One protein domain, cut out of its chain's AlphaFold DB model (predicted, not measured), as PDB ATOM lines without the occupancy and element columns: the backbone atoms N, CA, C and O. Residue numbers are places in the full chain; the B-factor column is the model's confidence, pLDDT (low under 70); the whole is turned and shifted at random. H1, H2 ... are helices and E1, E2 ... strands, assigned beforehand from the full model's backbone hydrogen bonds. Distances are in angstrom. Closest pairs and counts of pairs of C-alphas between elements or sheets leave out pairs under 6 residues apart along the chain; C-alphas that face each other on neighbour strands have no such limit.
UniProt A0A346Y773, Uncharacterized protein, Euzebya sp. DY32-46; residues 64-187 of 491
ATOM      1  N   ALA A  64     -41.655   3.888   0.532       87.06
ATOM      2  CA  ALA A  64     -41.410   3.823  -0.909       87.06
ATOM      3  C   ALA A  64     -41.065   2.402  -1.390       87.06
ATOM      4  O   ALA A  64     -41.522   1.988  -2.457       87.06
ATOM      5  N   HIS A  65     -40.299   1.639  -0.604       92.12
ATOM      6  CA  HIS A  65     -39.958   0.249  -0.910       92.12
ATOM      7  C   HIS A  65     -41.183  -0.654  -0.806       92.12
ATOM      8  O   HIS A  65     -41.438  -1.435  -1.721       92.12
ATOM      9  N   ARG A  66     -42.008  -0.470   0.232       93.06
ATOM     10  CA  ARG A  66     -43.286  -1.182   0.367       93.06
ATOM     11  C   ARG A  66     -44.223  -0.905  -0.807       93.06
ATOM     12  O   ARG A  66     -44.703  -1.855  -1.418       93.06
ATOM     13  N   ALA A  67     -44.449   0.363  -1.154       88.00
ATOM     14  CA  ALA A  67     -45.315   0.721  -2.278       88.00
ATOM     15  C   ALA A  67     -44.801   0.125  -3.601       88.00
ATOM     16  O   ALA A  67     -45.574  -0.385  -4.414       88.00
ATOM     17  N   PHE A  68     -43.482   0.134  -3.809       89.38
ATOM     18  CA  PHE A  68     -42.868  -0.521  -4.961       89.38
ATOM     19  C   PHE A  68     -43.075  -2.042  -4.940       89.38
ATOM     20  O   PHE A  68     -43.438  -2.619  -5.967       89.38
ATOM     21  N   ALA A  69     -42.894  -2.685  -3.785       90.81
ATOM     22  CA  ALA A  69     -43.106  -4.115  -3.613       90.81
ATOM     23  C   ALA A  69     -44.561  -4.522  -3.873       90.81
ATOM     24  O   ALA A  69     -44.786  -5.546  -4.505       90.81
ATOM     25  N   GLU A  70     -45.539  -3.724  -3.437       90.12
ATOM     26  CA  GLU A  70     -46.969  -3.949  -3.687       90.12
ATOM     27  C   GLU A  70     -47.279  -3.926  -5.191       90.12
ATOM     28  O   GLU A  70     -47.899  -4.853  -5.713       90.12
ATOM     29  N   VAL A  71     -46.766  -2.931  -5.926       86.69
ATOM     30  CA  VAL A  71     -46.903  -2.872  -7.395       86.69
ATOM     31  C   VAL A  71     -46.207  -4.062  -8.060       86.69
ATOM     32  O   VAL A  71     -46.729  -4.640  -9.018       86.69
ATOM     33  N   ALA A  72     -45.032  -4.440  -7.560       86.19
ATOM     34  CA  ALA A  72     -44.265  -5.574  -8.052       86.19
ATOM     35  C   ALA A  72     -45.022  -6.898  -7.870       86.19
ATOM     36  O   ALA A  72     -45.184  -7.662  -8.825       86.19
ATOM     37  N   ALA A  73     -45.559  -7.117  -6.673       89.88
ATOM     38  CA  ALA A  73     -46.369  -8.262  -6.290       89.88
ATOM     39  C   ALA A  73     -47.664  -8.353  -7.113       89.88
ATOM     40  O   ALA A  73     -47.979  -9.414  -7.655       89.88
ATOM     41  N   ALA A  74     -48.361  -7.228  -7.298       84.69
ATOM     42  CA  ALA A  74     -49.557  -7.127  -8.129       84.69
ATOM     43  C   ALA A  74     -49.284  -7.512  -9.592       84.69
ATOM     44  O   ALA A  74     -49.985  -8.343 -10.172       84.69
ATOM     45  N   ARG A  75     -48.235  -6.953 -10.213       81.12
ATOM     46  CA  ARG A  75     -47.908  -7.313 -11.604       81.12
ATOM     47  C   ARG A  75     -47.528  -8.778 -11.746       81.12
ATOM     48  O   ARG A  75     -47.904  -9.390 -12.743       81.12
ATOM     49  N   TRP A  76     -46.797  -9.318 -10.773       84.44
ATOM     50  CA  TRP A  76     -46.462 -10.736 -10.731       84.44
ATOM     51  C   TRP A  76     -47.721 -11.610 -10.646       84.44
ATOM     52  O   TRP A  76     -47.824 -12.610 -11.357       84.44
ATOM     53  N   ALA A  77     -48.696 -11.214  -9.824       83.75
ATOM     54  CA  ALA A  77     -49.931 -11.960  -9.614       83.75
ATOM     55  C   ALA A  77     -50.815 -11.994 -10.871       83.75
ATOM     56  O   ALA A  77     -51.272 -13.065 -11.279       83.75
ATOM     57  N   TRP A  78     -51.011 -10.839 -11.511       82.25
ATOM     58  CA  TRP A  78     -51.981 -10.667 -12.600       82.25
ATOM     59  C   TRP A  78     -51.370 -10.582 -14.007       82.25
ATOM     60  O   TRP A  78     -52.075 -10.292 -14.968       82.25
ATOM     61  N   GLY A  79     -50.070 -10.858 -14.160       67.75
ATOM     62  CA  GLY A  79     -49.439 -11.036 -15.475       67.75
ATOM     63  C   GLY A  79     -49.267  -9.752 -16.291       67.75
ATOM     64  O   GLY A  79     -49.380  -9.776 -17.516       67.75
ATOM     65  N   GLY A  80     -48.987  -8.620 -15.641       60.25
ATOM     66  CA  GLY A  80     -48.766  -7.351 -16.339       60.25
ATOM     67  C   GLY A  80     -47.527  -7.390 -17.244       60.25
ATOM     68  O   GLY A  80     -46.417  -7.626 -16.768       60.25
ATOM     69  N   SER A  81     -47.688  -7.104 -18.540       46.19
ATOM     70  CA  SER A  81     -46.565  -6.935 -19.465       46.19
ATOM     71  C   SER A  81     -45.865  -5.594 -19.201       46.19
ATOM     72  O   SER A  81     -46.379  -4.517 -19.484       46.19
ATOM     73  N   GLY A  82     -44.678  -5.636 -18.597       51.31
ATOM     74  CA  GLY A  82     -43.887  -4.435 -18.340       51.31
ATOM     75  C   GLY A  82     -42.736  -4.702 -17.382       51.31
ATOM     76  O   GLY A  82     -42.948  -5.172 -16.267       51.31
ATOM     77  N   GLY A  83     -41.515  -4.384 -17.812       51.28
ATOM     78  CA  GLY A  83     -40.322  -4.531 -16.983       51.28
ATOM     79  C   GLY A  83     -40.361  -3.664 -15.714       51.28
ATOM     80  O   GLY A  83     -40.997  -2.609 -15.675       51.28
ATOM     81  N   PHE A  84     -39.649  -4.109 -14.685       54.91
ATOM     82  CA  PHE A  84     -39.284  -3.369 -13.482       54.91
ATOM     83  C   PHE A  84     -37.835  -2.927 -13.615       54.91
ATOM     84  O   PHE A  84     -37.041  -3.593 -14.269       54.91
ATOM     85  N   ALA A  85     -37.452  -1.833 -12.971       56.22
ATOM     86  CA  ALA A  85     -36.033  -1.590 -12.768       56.22
ATOM     87  C   ALA A  85     -35.492  -2.656 -11.789       56.22
ATOM     88  O   ALA A  85     -36.054  -2.849 -10.708       56.22
ATOM     89  N   ALA A  86     -34.441  -3.370 -12.195       55.62
ATOM     90  CA  ALA A  86     -33.760  -4.386 -11.393       55.62
ATOM     91  C   ALA A  86     -32.359  -3.893 -11.014       55.62
ATOM     92  O   ALA A  86     -31.709  -3.201 -11.803       55.62
ATOM     93  N   ALA A  87     -31.893  -4.233  -9.813       52.94
ATOM     94  CA  ALA A  87     -30.511  -3.987  -9.419       52.94
ATOM     95  C   ALA A  87     -29.567  -4.940 -10.182       52.94
ATOM     96  O   ALA A  87     -29.781  -6.151 -10.185       52.94
ATOM     97  N   GLY A  88     -28.520  -4.405 -10.823       55.50
ATOM     98  CA  GLY A  88     -27.514  -5.187 -11.565       55.50
ATOM     99  C   GLY A  88     -27.584  -5.063 -13.097       55.50
ATOM    100  O   GLY A  88     -28.341  -4.263 -13.638       55.50
ATOM    101  N   GLN A  89     -26.731  -5.818 -13.808       44.06
ATOM    102  CA  GLN A  89     -26.636  -5.820 -15.285       44.06
ATOM    103  C   GLN A  89     -27.516  -6.875 -15.979       44.06
ATOM    104  O   GLN A  89     -27.469  -7.002 -17.203       44.06
ATOM    105  N   THR A  90     -28.308  -7.646 -15.238       47.16
ATOM    106  CA  THR A  90     -29.297  -8.553 -15.826       47.16
ATOM    107  C   THR A  90     -30.471  -7.745 -16.367       47.16
ATOM    108  O   THR A  90     -30.977  -6.825 -15.722       47.16
ATOM    109  N   THR A  91     -30.897  -8.043 -17.592       45.31
ATOM    110  CA  THR A  91     -32.061  -7.386 -18.180       45.31
ATOM    111  C   THR A  91     -33.286  -7.742 -17.347       45.31
ATOM    112  O   THR A  91     -33.625  -8.910 -17.172       45.31
ATOM    113  N   ALA A  92     -33.974  -6.716 -16.849       45.97
ATOM    114  CA  ALA A  92     -35.210  -6.819 -16.080       45.97
ATOM    115  C   ALA A  92     -36.201  -7.871 -16.608       45.97
ATOM    116  O   ALA A  92     -36.859  -8.542 -15.827       45.97
ATOM    117  N   ALA A  93     -36.278  -8.051 -17.929       43.44
ATOM    118  CA  ALA A  93     -37.171  -9.008 -18.574       43.44
ATOM    119  C   ALA A  93     -36.997 -10.471 -18.104       43.44
ATOM    120  O   ALA A  93     -37.988 -11.193 -18.063       43.44
ATOM    121  N   GLU A  94     -35.793 -10.907 -17.711       46.84
ATOM    122  CA  GLU A  94     -35.549 -12.287 -17.246       46.84
ATOM    123  C   GLU A  94     -35.941 -12.513 -15.775       46.84
ATOM    124  O   GLU A  94     -36.234 -13.637 -15.381       46.84
ATOM    125  N   LEU A  95     -35.999 -11.451 -14.964       48.72
ATOM    126  CA  LEU A  95     -36.336 -11.522 -13.534       48.72
ATOM    127  C   LEU A  95     -37.849 -11.447 -13.250       48.72
ATOM    128  O   LEU A  95     -38.257 -11.570 -12.097       48.72
ATOM    129  N   ILE A  96     -38.668 -11.200 -14.279       51.19
ATOM    130  CA  ILE A  96     -40.077 -10.773 -14.142       51.19
ATOM    131  C   ILE A  96     -41.061 -11.779 -14.741       51.19
ATOM    132  O   ILE A  96     -42.260 -11.707 -14.472       51.19
ATOM    133  N   GLY A  97     -40.577 -12.756 -15.510       52.03
ATOM    134  CA  GLY A  97     -41.391 -13.933 -15.789       52.03
ATOM    135  C   GLY A  97     -41.847 -14.536 -14.461       52.03
ATOM    136  O   GLY A  97     -41.037 -14.657 -13.540       52.03
ATOM    137  N   ARG A  98     -43.139 -14.877 -14.343       50.62
ATOM    138  CA  ARG A  98     -43.639 -15.670 -13.213       50.62
ATOM    139  C   ARG A  98     -42.674 -16.858 -13.073       50.62
ATOM    140  O   ARG A  98     -42.542 -17.602 -14.046       50.62
ATOM    141  N   PRO A  99     -41.917 -16.983 -11.968       57.12
ATOM    142  CA  PRO A  99     -40.999 -18.089 -11.813       57.12
ATOM    143  C   PRO A  99     -41.832 -19.361 -11.902       57.12
ATOM    144  O   PRO A  99     -42.944 -19.405 -11.364       57.12
ATOM    145  N   GLY A 100     -41.311 -20.362 -12.613       55.00
ATOM    146  CA  GLY A 100     -41.929 -21.680 -12.615       55.00
ATOM    147  C   GLY A 100     -42.125 -22.118 -11.168       55.00
ATOM    148  O   GLY A 100     -41.211 -21.978 -10.349       55.00
ATOM    149  N   LEU A 101     -43.334 -22.568 -10.844       56.88
ATOM    150  CA  LEU A 101     -43.602 -23.158  -9.542       56.88
ATOM    151  C   LEU A 101     -42.722 -24.403  -9.418       56.88
ATOM    152  O   LEU A 101     -42.577 -25.161 -10.378       56.88
ATOM    153  N   ASP A 102     -42.099 -24.608  -8.262       65.56
ATOM    154  CA  ASP A 102     -41.427 -25.879  -8.023       65.56
ATOM    155  C   ASP A 102     -42.466 -27.010  -7.918       65.56
ATOM    156  O   ASP A 102     -43.610 -26.775  -7.527       65.56
ATOM    157  N   GLU A 103     -42.058 -28.239  -8.246       67.12
ATOM    158  CA  GLU A 103     -42.909 -29.444  -8.258       67.12
ATOM    159  C   GLU A 103     -43.712 -29.607  -6.959       67.12
ATOM    160  O   GLU A 103     -44.902 -29.897  -6.986       67.12
ATOM    161  N   ARG A 104     -43.107 -29.300  -5.804       60.28
ATOM    162  CA  ARG A 104     -43.787 -29.397  -4.509       60.28
ATOM    163  C   ARG A 104     -44.870 -28.328  -4.342       60.28
ATOM    164  O   ARG A 104     -45.883 -28.594  -3.698       60.28
ATOM    165  N   THR A 105     -44.659 -27.120  -4.860       57.75
ATOM    166  CA  THR A 105     -45.683 -26.065  -4.874       57.75
ATOM    167  C   THR A 105     -46.821 -26.419  -5.835       57.75
ATOM    168  O   THR A 105     -47.977 -26.194  -5.482       57.75
ATOM    169  N   MET A 106     -46.519 -27.012  -6.996       65.31
ATOM    170  CA  MET A 106     -47.541 -27.497  -7.937       65.31
ATOM    171  C   MET A 106     -48.394 -28.612  -7.318       65.31
ATOM    172  O   MET A 106     -49.617 -28.484  -7.288       65.31
ATOM    173  N   ASP A 107     -47.756 -29.613  -6.703       66.50
ATOM    174  CA  ASP A 107     -48.425 -30.706  -5.983       66.50
ATOM    175  C   ASP A 107     -49.359 -30.193  -4.878       66.50
ATOM    176  O   ASP A 107     -50.471 -30.691  -4.697       66.50
ATOM    177  N   LEU A 108     -48.913 -29.194  -4.107       58.50
ATOM    178  CA  LEU A 108     -49.700 -28.629  -3.006       58.50
ATOM    179  C   LEU A 108     -50.903 -27.820  -3.481       58.50
ATOM    180  O   LEU A 108     -51.913 -27.779  -2.784       58.50
ATOM    181  N   LEU A 109     -50.785 -27.183  -4.641       59.50
ATOM    182  CA  LEU A 109     -51.873 -26.451  -5.276       59.50
ATOM    183  C   LEU A 109     -52.788 -27.355  -6.112       59.50
ATOM    184  O   LEU A 109     -53.755 -26.851  -6.676       59.50
ATOM    185  N   LEU A 110     -52.500 -28.662  -6.169       71.69
ATOM    186  CA  LEU A 110     -53.219 -29.644  -6.983       71.69
ATOM    187  C   LEU A 110     -53.274 -29.247  -8.468       71.69
ATOM    188  O   LEU A 110     -54.283 -29.476  -9.131       71.69
ATOM    189  N   LEU A 111     -52.204 -28.625  -8.968       66.75
ATOM    190  CA  LEU A 111     -52.075 -28.241 -10.374       66.75
ATOM    191  C   LEU A 111     -51.564 -29.446 -11.164       66.75
ATOM    192  O   LEU A 111     -50.581 -30.062 -10.749       66.75
ATOM    193  N   ASP A 112     -52.225 -29.787 -12.270       71.38
ATOM    194  CA  ASP A 112     -51.747 -30.852 -13.153       71.38
ATOM    195  C   ASP A 112     -50.605 -30.313 -14.032       71.38
ATOM    196  O   ASP A 112     -50.599 -29.137 -14.407       71.38
ATOM    197  N   ASP A 113     -49.641 -31.160 -14.399       68.12
ATOM    198  CA  ASP A 113     -48.529 -30.761 -15.286       68.12
ATOM    199  C   ASP A 113     -49.054 -30.290 -16.661       68.12
ATOM    200  O   ASP A 113     -48.400 -29.511 -17.356       68.12
ATOM    201  N   ASP A 114     -50.258 -30.732 -17.035       70.69
ATOM    202  CA  ASP A 114     -50.955 -30.346 -18.264       70.69
ATOM    203  C   ASP A 114     -51.573 -28.924 -18.202       70.69
ATOM    204  O   ASP A 114     -51.887 -28.355 -19.251       70.69
ATOM    205  N   ASP A 115     -51.710 -28.321 -17.011       61.22
ATOM    206  CA  ASP A 115     -52.225 -26.949 -16.807       61.22
ATOM    207  C   ASP A 115     -51.131 -25.869 -16.928       61.22
ATOM    208  O   ASP A 115     -51.388 -24.660 -16.844       61.22
ATOM    209  N   VAL A 116     -49.888 -26.304 -17.115       59.69
ATOM    210  CA  VAL A 116     -48.709 -25.464 -17.281       59.69
ATOM    211  C   VAL A 116     -48.625 -25.034 -18.750       59.69
ATOM    212  O   VAL A 116     -48.412 -25.857 -19.641       59.69
ATOM    213  N   ASP A 117     -48.810 -23.738 -19.040       62.38
ATOM    214  CA  ASP A 117     -48.709 -23.257 -20.423       62.38
ATOM    215  C   ASP A 117     -47.294 -23.459 -21.012       62.38
ATOM    216  O   ASP A 117     -46.327 -23.769 -20.315       62.38
ATOM    217  N   ALA A 118     -47.142 -23.262 -22.326       53.72
ATOM    218  CA  ALA A 118     -45.853 -23.425 -23.012       53.72
ATOM    219  C   ALA A 118     -44.737 -22.477 -22.505       53.72
ATOM    220  O   ALA A 118     -43.574 -22.653 -22.877       53.72
ATOM    221  N   GLU A 119     -45.071 -21.481 -21.677       58.38
ATOM    222  CA  GLU A 119     -44.150 -20.570 -20.990       58.38
ATOM    223  C   GLU A 119     -43.964 -20.926 -19.499       58.38
ATOM    224  O   GLU A 119     -43.393 -20.138 -18.739       58.38
ATOM    225  N   ASN A 120     -44.404 -22.112 -19.077       53.78
ATOM    226  CA  ASN A 120     -44.435 -22.588 -17.697       53.78
ATOM    227  C   ASN A 120     -45.280 -21.740 -16.732       53.78
ATOM    228  O   ASN A 120     -44.976 -21.644 -15.537       53.78
ATOM    229  N   ARG A 121     -46.345 -21.106 -17.221       61.44
ATOM    230  CA  ARG A 121     -47.263 -20.314 -16.400       61.44
ATOM    231  C   ARG A 121     -48.559 -21.077 -16.203       61.44
ATOM    232  O   ARG A 121     -49.335 -21.273 -17.129       61.44
ATOM    233  N   VAL A 122     -48.820 -21.436 -14.954       62.41
ATOM    234  CA  VAL A 122     -50.144 -21.896 -14.539       62.41
ATOM    235  C   VAL A 122     -50.952 -20.676 -14.108       62.41
ATOM    236  O   VAL A 122     -50.435 -19.870 -13.319       62.41
ATOM    237  N   PRO A 123     -52.189 -20.470 -14.590       70.00
ATOM    238  CA  PRO A 123     -53.090 -19.496 -13.996       70.00
ATOM    239  C   PRO A 123     -53.397 -19.919 -12.556       70.00
ATOM    240  O   PRO A 123     -54.204 -20.801 -12.309       70.00
ATOM    241  N   LEU A 124     -52.751 -19.269 -11.587       70.69
ATOM    242  CA  LEU A 124     -52.913 -19.579 -10.163       70.69
ATOM    243  C   LEU A 124     -54.313 -19.279  -9.597       70.69
ATOM    244  O   LEU A 124     -54.491 -19.458  -8.404       70.69
ATOM    245  N   GLY A 125     -55.271 -18.763 -10.376       80.19
ATOM    246  CA  GLY A 125     -56.586 -18.369  -9.845       80.19
ATOM    247  C   GLY A 125     -56.472 -17.394  -8.667       80.19
ATOM    248  O   GLY A 125     -57.088 -17.606  -7.627       80.19
ATOM    249  N   ILE A 126     -55.598 -16.382  -8.774       83.38
ATOM    250  CA  ILE A 126     -55.361 -15.433  -7.677       83.38
ATOM    251  C   ILE A 126     -56.600 -14.561  -7.492       83.38
ATOM    252  O   ILE A 126     -56.953 -13.802  -8.398       83.38
ATOM    253  N   SER A 127     -57.210 -14.642  -6.312       82.19
ATOM    254  CA  SER A 127     -58.329 -13.794  -5.907       82.19
ATOM    255  C   SER A 127     -57.859 -12.526  -5.197       82.19
ATOM    256  O   SER A 127     -58.448 -11.470  -5.423       82.19
ATOM    257  N   ASP A 128     -56.792 -12.604  -4.393       83.25
ATOM    258  CA  ASP A 128     -56.280 -11.460  -3.629       83.25
ATOM    259  C   ASP A 128     -54.770 -11.543  -3.331       83.25
ATOM    260  O   ASP A 128     -54.160 -12.620  -3.360       83.25
ATOM    261  N   ILE A 129     -54.164 -10.393  -3.028       86.81
ATOM    262  CA  ILE A 129     -52.789 -10.273  -2.546       86.81
ATOM    263  C   ILE A 129     -52.685  -9.253  -1.409       86.81
ATOM    264  O   ILE A 129     -52.942  -8.064  -1.573       86.81
ATOM    265  N   ILE A 130     -52.244  -9.720  -0.246       86.56
ATOM    266  CA  ILE A 130     -52.223  -8.936   0.988       86.56
ATOM    267  C   ILE A 130     -50.777  -8.793   1.442       86.56
ATOM    268  O   ILE A 130     -50.087  -9.792   1.650       86.56
ATOM    269  N   TRP A 131     -50.293  -7.562   1.616       91.56
ATOM    270  CA  TRP A 131     -48.990  -7.344   2.246       91.56
ATOM    271  C   TRP A 131     -49.034  -7.833   3.700       91.56
ATOM    272  O   TRP A 131     -49.912  -7.441   4.464       91.56
ATOM    273  N   SER A 132     -48.099  -8.707   4.070       87.12
ATOM    274  CA  SER A 132     -48.034  -9.326   5.394       87.12
ATOM    275  C   SER A 132     -47.003  -8.630   6.276       87.12
ATOM    276  O   SER A 132     -47.355  -8.111   7.328       87.12
ATOM    277  N   ASP A 133     -45.738  -8.621   5.856       89.38
ATOM    278  CA  ASP A 133     -44.653  -7.975   6.590       89.38
ATOM    279  C   ASP A 133     -43.451  -7.688   5.669       89.38
ATOM    280  O   ASP A 133     -43.495  -7.899   4.451       89.38
ATOM    281  N   ALA A 134     -42.360  -7.204   6.257       90.94
ATOM    282  CA  ALA A 134     -41.054  -7.208   5.619       90.94
ATOM    283  C   ALA A 134     -39.970  -7.666   6.602       90.94
ATOM    284  O   ALA A 134     -40.122  -7.555   7.818       90.94
ATOM    285  N   TYR A 135     -38.864  -8.174   6.069       86.19
ATOM    286  CA  TYR A 135     -37.636  -8.406   6.827       86.19
ATOM    287  C   TYR A 135     -36.426  -7.938   6.026       86.19
ATOM    288  O   TYR A 135     -36.497  -7.799   4.807       86.19
ATOM    289  N   PHE A 136     -35.306  -7.706   6.703       86.75
ATOM    290  CA  PHE A 136     -34.115  -7.141   6.083       86.75
ATOM    291  C   PHE A 136     -33.009  -8.183   5.981       86.75
ATOM    292  O   PHE A 136     -32.792  -8.975   6.901       86.75
ATOM    293  N   VAL A 137     -32.274  -8.148   4.876       80.94
ATOM    294  CA  VAL A 137     -31.046  -8.917   4.682       80.94
ATOM    295  C   VAL A 137     -29.923  -7.942   4.353       80.94
ATOM    296  O   VAL A 137     -29.973  -7.239   3.346       80.94
ATOM    297  N   THR A 138     -28.903  -7.886   5.207       82.81
ATOM    298  CA  THR A 138     -27.692  -7.099   4.947       82.81
ATOM    299  C   THR A 138     -26.712  -7.920   4.114       82.81
ATOM    300  O   THR A 138     -26.318  -9.019   4.506       82.81
ATOM    301  N   THR A 139     -26.300  -7.376   2.977       80.88
ATOM    302  CA  THR A 139     -25.274  -7.927   2.085       80.88
ATOM    303  C   THR A 139     -24.044  -7.013   2.076       80.88
ATOM    304  O   THR A 139     -24.037  -5.945   2.689       80.88
ATOM    305  N   GLU A 140     -22.981  -7.412   1.372       79.19
ATOM    306  CA  GLU A 140     -21.817  -6.537   1.147       79.19
ATOM    307  C   GLU A 140     -22.169  -5.287   0.313       79.19
ATOM    308  O   GLU A 140     -21.458  -4.286   0.370       79.19
ATOM    309  N   GLU A 141     -23.270  -5.337  -0.441       77.44
ATOM    310  CA  GLU A 141     -23.709  -4.294  -1.373       77.44
ATOM    311  C   GLU A 141     -24.743  -3.337  -0.758       77.44
ATOM    312  O   GLU A 141     -25.030  -2.288  -1.334       77.44
ATOM    313  N   GLY A 142     -25.290  -3.670   0.414       81.75
ATOM    314  CA  GLY A 142     -26.273  -2.851   1.116       81.75
ATOM    315  C   GLY A 142     -27.327  -3.679   1.841       81.75
ATOM    316  O   GLY A 142     -27.154  -4.866   2.100       81.75
ATOM    317  N   GLN A 143     -28.432  -3.034   2.198       84.88
ATOM    318  CA  GLN A 143     -29.576  -3.681   2.832       84.88
ATOM    319  C   GLN A 143     -30.657  -3.961   1.783       84.88
ATOM    320  O   GLN A 143     -30.975  -3.091   0.972       84.88
ATOM    321  N   ILE A 144     -31.210  -5.172   1.805       85.56
ATOM    322  CA  ILE A 144     -32.326  -5.601   0.961       85.56
ATOM    323  C   ILE A 144     -33.552  -5.803   1.852       85.56
ATOM    324  O   ILE A 144     -33.485  -6.531   2.844       85.56
ATOM    325  N   GLU A 145     -34.669  -5.182   1.488       92.00
ATOM    326  CA  GLU A 145     -35.985  -5.374   2.094       92.00
ATOM    327  C   GLU A 145     -36.724  -6.511   1.388       92.00
ATOM    328  O   GLU A 145     -37.006  -6.458   0.196       92.00
ATOM    329  N   HIS A 146     -37.064  -7.565   2.114       87.88
ATOM    330  CA  HIS A 146     -37.871  -8.668   1.616       87.88
ATOM    331  C   HIS A 146     -39.313  -8.488   2.075       87.88
ATOM    332  O   HIS A 146     -39.655  -8.834   3.206       87.88
ATOM    333  N   HIS A 147     -40.166  -7.978   1.192       92.50
ATOM    334  CA  HIS A 147     -41.587  -7.789   1.471       92.50
ATOM    335  C   HIS A 147     -42.343  -9.089   1.219       92.50
ATOM    336  O   HIS A 147     -42.271  -9.652   0.124       92.50
ATOM    337  N   ARG A 148     -43.065  -9.573   2.225       92.19
ATOM    338  CA  ARG A 148     -43.875 -10.786   2.138       92.19
ATOM    339  C   ARG A 148     -45.332 -10.426   1.899       92.19
ATOM    340  O   ARG A 148     -45.884  -9.552   2.558       92.19
ATOM    341  N   PHE A 149     -45.946 -11.155   0.984       92.19
ATOM    342  CA  PHE A 149     -47.348 -11.061   0.627       92.19
ATOM    343  C   PHE A 149     -48.000 -12.424   0.799       92.19
ATOM    344  O   PHE A 149     -47.417 -13.451   0.440       92.19
ATOM    345  N   LEU A 150     -49.214 -12.421   1.327       88.25
ATOM    346  CA  LEU A 150     -50.118 -13.549   1.257       88.25
ATOM    347  C   LEU A 150     -50.866 -13.465  -0.072       88.25
ATOM    348  O   LEU A 150     -51.528 -12.470  -0.346       88.25
ATOM    349  N   VAL A 151     -50.730 -14.486  -0.901       86.69
ATOM    350  CA  VAL A 151     -51.443 -14.619  -2.169       86.69
ATOM    351  C   VAL A 151     -52.550 -15.635  -1.955       86.69
ATOM    352  O   VAL A 151     -52.275 -16.798  -1.646       86.69
ATOM    353  N   VAL A 152     -53.790 -15.184  -2.106       83.25
ATOM    354  CA  VAL A 152     -54.977 -16.028  -2.006       83.25
ATOM    355  C   VAL A 152     -55.272 -16.582  -3.392       83.25
ATOM    356  O   VAL A 152     -55.445 -15.822  -4.346       83.25
ATOM    357  N   THR A 153     -55.284 -17.905  -3.515       82.94
ATOM    358  CA  THR A 153     -55.612 -18.614  -4.751       82.94
ATOM    359  C   THR A 153     -56.838 -19.495  -4.566       82.94
ATOM    360  O   THR A 153     -57.185 -19.865  -3.445       82.94
ATOM    361  N   GLU A 154     -57.468 -19.897  -5.668       73.44
ATOM    362  CA  GLU A 154     -58.507 -20.941  -5.650       73.44
ATOM    363  C   GLU A 154     -57.990 -22.268  -5.052       73.44
ATOM    364  O   GLU A 154     -58.746 -23.000  -4.414       73.44
ATOM    365  N   GLY A 155     -56.692 -22.558  -5.222       68.12
ATOM    366  CA  GLY A 155     -56.033 -23.775  -4.735       68.12
ATOM    367  C   GLY A 155     -55.449 -23.692  -3.317       68.12
ATOM    368  O   GLY A 155     -55.010 -24.713  -2.789       68.12
ATOM    369  N   GLY A 156     -55.416 -22.517  -2.680       72.81
ATOM    370  CA  GLY A 156     -54.874 -22.349  -1.330       72.81
ATOM    371  C   GLY A 156     -54.202 -21.000  -1.067       72.81
ATOM    372  O   GLY A 156     -54.443 -20.002  -1.737       72.81
ATOM    373  N   LEU A 157     -53.353 -20.953  -0.039       80.12
ATOM    374  CA  LEU A 157     -52.580 -19.760   0.300       80.12
ATOM    375  C   LEU A 157     -51.120 -19.944  -0.090       80.12
ATOM    376  O   LEU A 157     -50.492 -20.962   0.214       80.12
ATOM    377  N   LEU A 158     -50.557 -18.916  -0.709       83.06
ATOM    378  CA  LEU A 158     -49.153 -18.856  -1.080       83.06
ATOM    379  C   LEU A 158     -48.505 -17.650  -0.409       83.06
ATOM    380  O   LEU A 158     -49.131 -16.624  -0.170       83.06
ATOM    381  N   ARG A 159     -47.219 -17.764  -0.108       86.38
ATOM    382  CA  ARG A 159     -46.381 -16.656   0.320       86.38
ATOM    383  C   ARG A 159     -45.538 -16.196  -0.851       86.38
ATOM    384  O   ARG A 159     -44.638 -16.920  -1.276       86.38
ATOM    385  N   LEU A 160     -45.781 -14.983  -1.323       88.81
ATOM    386  CA  LEU A 160     -44.909 -14.309  -2.274       88.81
ATOM    387  C   LEU A 160     -43.925 -13.425  -1.510       88.81
ATOM    388  O   LEU A 160     -44.316 -12.694  -0.611       88.81
ATOM    389  N   THR A 161     -42.642 -13.486  -1.844       88.38
ATOM    390  CA  THR A 161     -41.629 -12.574  -1.297       88.38
ATOM    391  C   THR A 161     -41.018 -11.766  -2.427       88.38
ATOM    392  O   THR A 161     -40.521 -12.340  -3.399       88.38
ATOM    393  N   VAL A 162     -41.044 -10.444  -2.275       91.19
ATOM    394  CA  VAL A 162     -40.493  -9.475  -3.219       91.19
ATOM    395  C   VAL A 162     -39.265  -8.815  -2.584       91.19
ATOM    396  O   VAL A 162     -39.422  -8.043  -1.636       91.19
ATOM    397  N   PRO A 163     -38.046  -9.112  -3.068       86.88
ATOM    398  CA  PRO A 163     -36.838  -8.436  -2.614       86.88
ATOM    399  C   PRO A 163     -36.712  -7.056  -3.272       86.88
ATOM    400  O   PRO A 163     -36.700  -6.940  -4.501       86.88
ATOM    401  N   VAL A 164     -36.577  -6.013  -2.462       90.75
ATOM    402  CA  VAL A 164     -36.454  -4.611  -2.863       90.75
ATOM    403  C   VAL A 164     -35.187  -4.020  -2.254       90.75
ATOM    404  O   VAL A 164     -34.887  -4.243  -1.088       90.75
ATOM    405  N   ALA A 165     -34.423  -3.271  -3.040       88.25
ATOM    406  CA  ALA A 165     -33.256  -2.537  -2.563       88.25
ATOM    407  C   ALA A 165     -33.348  -1.067  -2.987       88.25
ATOM    408  O   ALA A 165     -33.951  -0.765  -4.026       88.25
ATOM    409  N   PRO A 166     -32.718  -0.153  -2.231       85.38
ATOM    410  CA  PRO A 166     -32.541   1.213  -2.691       85.38
ATOM    411  C   PRO A 166     -31.622   1.228  -3.918       85.38
ATOM    412  O   PRO A 166     -30.632   0.498  -3.987       85.38
ATOM    413  N   VAL A 167     -31.910   2.093  -4.889       78.00
ATOM    414  CA  VAL A 167     -30.983   2.370  -5.989       78.00
ATOM    415  C   VAL A 167     -29.791   3.133  -5.418       78.00
ATOM    416  O   VAL A 167     -29.980   4.245  -4.921       78.00
ATOM    417  N   PRO A 168     -28.553   2.621  -5.541       61.31
ATOM    418  CA  PRO A 168     -27.362   3.366  -5.163       61.31
ATOM    419  C   PRO A 168     -27.112   4.468  -6.200       61.31
ATOM    420  O   PRO A 168     -26.266   4.361  -7.086       61.31
ATOM    421  N   ARG A 169     -27.892   5.546  -6.136       66.06
ATOM    422  CA  ARG A 169     -27.583   6.810  -6.800       66.06
ATOM    423  C   ARG A 169     -27.018   7.738  -5.749       66.06
ATOM    424  O   ARG A 169     -27.663   7.962  -4.731       66.06
ATOM    425  N   GLU A 170     -25.875   8.353  -6.051       63.97
ATOM    426  CA  GLU A 170     -25.185   9.306  -5.168       63.97
ATOM    427  C   GLU A 170     -26.074  10.469  -4.670       63.97
ATOM    428  O   GLU A 170     -25.648  11.183  -3.773       63.97
ATOM    429  N   ASN A 171     -27.298  10.661  -5.196       53.78
ATOM    430  CA  ASN A 171     -28.232  11.716  -4.782       53.78
ATOM    431  C   ASN A 171     -29.739  11.346  -4.842       53.78
ATOM    432  O   ASN A 171     -30.567  12.255  -4.897       53.78
ATOM    433  N   ALA A 172     -30.138  10.065  -4.877       57.34
ATOM    434  CA  ALA A 172     -31.565   9.692  -4.921       57.34
ATOM    435  C   ALA A 172     -31.876   8.551  -3.943       57.34
ATOM    436  O   ALA A 172     -31.800   7.382  -4.309       57.34
ATOM    437  N   THR A 173     -32.221   8.907  -2.705       57.50
ATOM    438  CA  THR A 173     -32.479   7.969  -1.598       57.50
ATOM    439  C   THR A 173     -33.790   7.194  -1.713       57.50
ATOM    440  O   THR A 173     -33.964   6.231  -0.983       57.50
ATOM    441  N   ASP A 174     -34.677   7.559  -2.645       66.88
ATOM    442  CA  ASP A 174     -36.077   7.105  -2.601       66.88
ATOM    443  C   ASP A 174     -36.476   6.231  -3.802       66.88
ATOM    444  O   ASP A 174     -37.653   5.938  -4.016       66.88
ATOM    445  N   THR A 175     -35.513   5.836  -4.638       78.06
ATOM    446  CA  THR A 175     -35.811   4.974  -5.789       78.06
ATOM    447  C   THR A 175     -35.635   3.514  -5.397       78.06
ATOM    448  O   THR A 175     -34.521   3.095  -5.099       78.06
ATOM    449  N   ALA A 176     -36.723   2.748  -5.433       85.75
ATOM    450  CA  ALA A 176     -36.752   1.315  -5.166       85.75
ATOM    451  C   ALA A 176     -36.487   0.504  -6.446       85.75
ATOM    452  O   ALA A 176     -36.967   0.868  -7.525       85.75
ATOM    453  N   VAL A 177     -35.760  -0.606  -6.334       86.56
ATOM    454  CA  VAL A 177     -35.578  -1.593  -7.414       86.56
ATOM    455  C   VAL A 177     -35.761  -3.008  -6.903       86.56
ATOM    456  O   VAL A 177     -35.495  -3.291  -5.737       86.56
ATOM    457  N   VAL A 178     -36.166  -3.918  -7.792       83.81
ATOM    458  CA  VAL A 178     -36.181  -5.349  -7.474       83.81
ATOM    459  C   VAL A 178     -34.733  -5.824  -7.318       83.81
ATOM    460  O   VAL A 178     -33.922  -5.671  -8.234       83.81
ATOM    461  N   ALA A 179     -34.408  -6.389  -6.159       83.12
ATOM    462  CA  ALA A 179     -33.050  -6.789  -5.779       83.12
ATOM    463  C   ALA A 179     -32.753  -8.281  -6.011       83.12
ATOM    464  O   ALA A 179     -31.687  -8.772  -5.646       83.12
ATOM    465  N   GLY A 180     -33.694  -9.026  -6.592       78.94
ATOM    466  CA  GLY A 180     -33.559 -10.458  -6.839       78.94
ATOM    467  C   GLY A 180     -34.823 -11.081  -7.422       78.94
ATOM    468  O   GLY A 180     -35.799 -10.395  -7.711       78.94
ATOM    469  N   MET A 181     -34.814 -12.402  -7.599       75.00
ATOM    470  CA  MET A 181     -36.008 -13.121  -8.043       75.00
ATOM    471  C   MET A 181     -37.086 -13.118  -6.961       75.00
ATOM    472  O   MET A 181     -36.800 -13.194  -5.765       75.00
ATOM    473  N   PHE A 182     -38.337 -13.085  -7.405       81.56
ATOM    474  CA  PHE A 182     -39.486 -13.289  -6.540       81.56
ATOM    475  C   PHE A 182     -39.455 -14.745  -6.079       81.56
ATOM    476  O   PHE A 182     -39.189 -15.641  -6.882       81.56
ATOM    477  N   SER A 183     -39.746 -14.996  -4.809       77.88
ATOM    478  CA  SER A 183     -39.933 -16.365  -4.329       77.88
ATOM    479  C   SER A 183     -41.391 -16.586  -3.985       77.88
ATOM    480  O   SER A 183     -41.962 -15.808  -3.219       77.88
ATOM    481  N   ILE A 184     -41.963 -17.664  -4.500       77.62
ATOM    482  CA  ILE A 184     -43.261 -18.165  -4.076       77.62
ATOM    483  C   ILE A 184     -43.044 -19.447  -3.280       77.62
ATOM    484  O   ILE A 184     -42.190 -20.259  -3.622       77.62
ATOM    485  N   ALA A 185     -43.782 -19.608  -2.197       73.81
ATOM    486  CA  ALA A 185     -43.830 -20.853  -1.451       73.81
ATOM    487  C   ALA A 185     -45.267 -21.084  -0.980       73.81
ATOM    488  O   ALA A 185     -45.992 -20.107  -0.789       73.81
ATOM    489  N   PRO A 186     -45.685 -22.328  -0.726       72.69
ATOM    490  CA  PRO A 186     -46.915 -22.591   0.000       72.69
ATOM    491  C   PRO A 186     -46.897 -21.816   1.314       72.69
ATOM    492  O   PRO A 186     -45.870 -21.782   2.007       72.69
ATOM    493  N   TRP A 187     -48.013 -21.179   1.660       71.81
ATOM    494  CA  TRP A 187     -48.161 -20.634   2.998       71.81
ATOM    495  C   TRP A 187     -48.313 -21.809   3.961       71.81
ATOM    496  O   TRP A 187     -49.392 -22.355   4.169       71.81
TER     497      TRP A 187
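What this domain is: This is residues 64 to 187 of the 491 residues of an uncharacterized protein of Euzebya sp. DY32-46 (UniProt A0A346Y773). A strongly twisted sheet, built on three long antiparallel strands E1, E2 and E3, curls round one helix, H1, with the short strands E4 and E5 on the far side of E3. The small helix H3 lies beside E5, H2 comes close to H1 without being on the sheet, and long loops before H2 and before E1 lie well away from the middle. The printed part has 124 residues with three named helices, H1 to H3, followed along the chain by five named strands, E1 to E5; the class is mixed, helices and strands, and the sheet is branched, E3 having three neighbours, with the neighbour pairs E1 and E2, E2 and E3, E3 and E4, and E3 and E5 each antiparallel. The whole is compact by its radius of gyration of the C-alphas, 14.9 A, yet elongated in outline, with spans of 49 by 28 by 24 A.

Where its parts are: Find C-alpha 64 at (-41.410, 3.823, -0.909); from there H1 runs over residues 64 to 78, 21.4 A from first to last C-alpha. After it come H2, residues 92 to 96, and H3, residues 103 to 108. Look next at C-alpha 126, at (-55.361, -15.433, -7.677), where E1 begins; it covers residues 126 to 139, 32.5 A, and bends by 62 degrees at residue 133. E2 follows over residues 142 to 153, 33.8 A long, and E3 over residues 156 to 166, 32.5 A long. The short strands are E4, residues 176 to 178, and E5, residues 183 to 186, which ends at C-alpha 186, (-46.915, -22.591, 0.000).

How they stand to each other: Start with the sheet, where E1, E2, E3 and E4 form a meander, each strand the antiparallel neighbour of the one before. In the hairpin of E1 and E2, at 161 degrees between directions, look for N 130 and O 150, 2.8 A apart and within hydrogen-bond range. E3 lies on the other side of E2 from E1; E2 and E3 form a hairpin at 157 degrees, with N 147 and O 162 at 2.9 A. On the other side of E3 from E2, the pairing is staggered: E5 is beside residues 158 to 161 and E4 beside residues 163 to 166. The hairpin of E3 and E4 has N 165 and O 177 at 2.9 A, and the antiparallel pair E3 and E5 has N 159 and O 185 at 2.7 A. H1 is on this sheet, and its C-alpha 69 comes to 6.0 A from C-alpha 162 of E3, the closest of the two elements. Its closest C-alphas to E4 are His 65 and Ala 176, 5.4 A. H3 is on the sheet at a height over the sheet of 7.6 A, though only just over none of its strands, with 2 of its C-alphas falling on E5; the closest C-alphas of the two are Thr 105 and Pro 186, 6.1 A. H2 is not on the sheet; it is close to H1 but not clearly touching, with C-alphas 76 and 96 at 7.2 A. H1 and H3 are apart. In H1 and H3 every O i to N i+4 pair is within hydrogen-bond range; H2 has 0 of 1, and 1 of 2 O i to N i+3 pairs.

The domain as a whole: The two C-alphas farthest apart are those of Asp 114 and Asn 171, 49.7 A. The printed part has no cut. The links H1 to H2 and H3 to E1 are long, with 13 and 17 residues. The mean pLDDT of the printed part is 73.1; 49 residues are under 70, among them residues 79 to 109, 115 to 122 and 168 to 174.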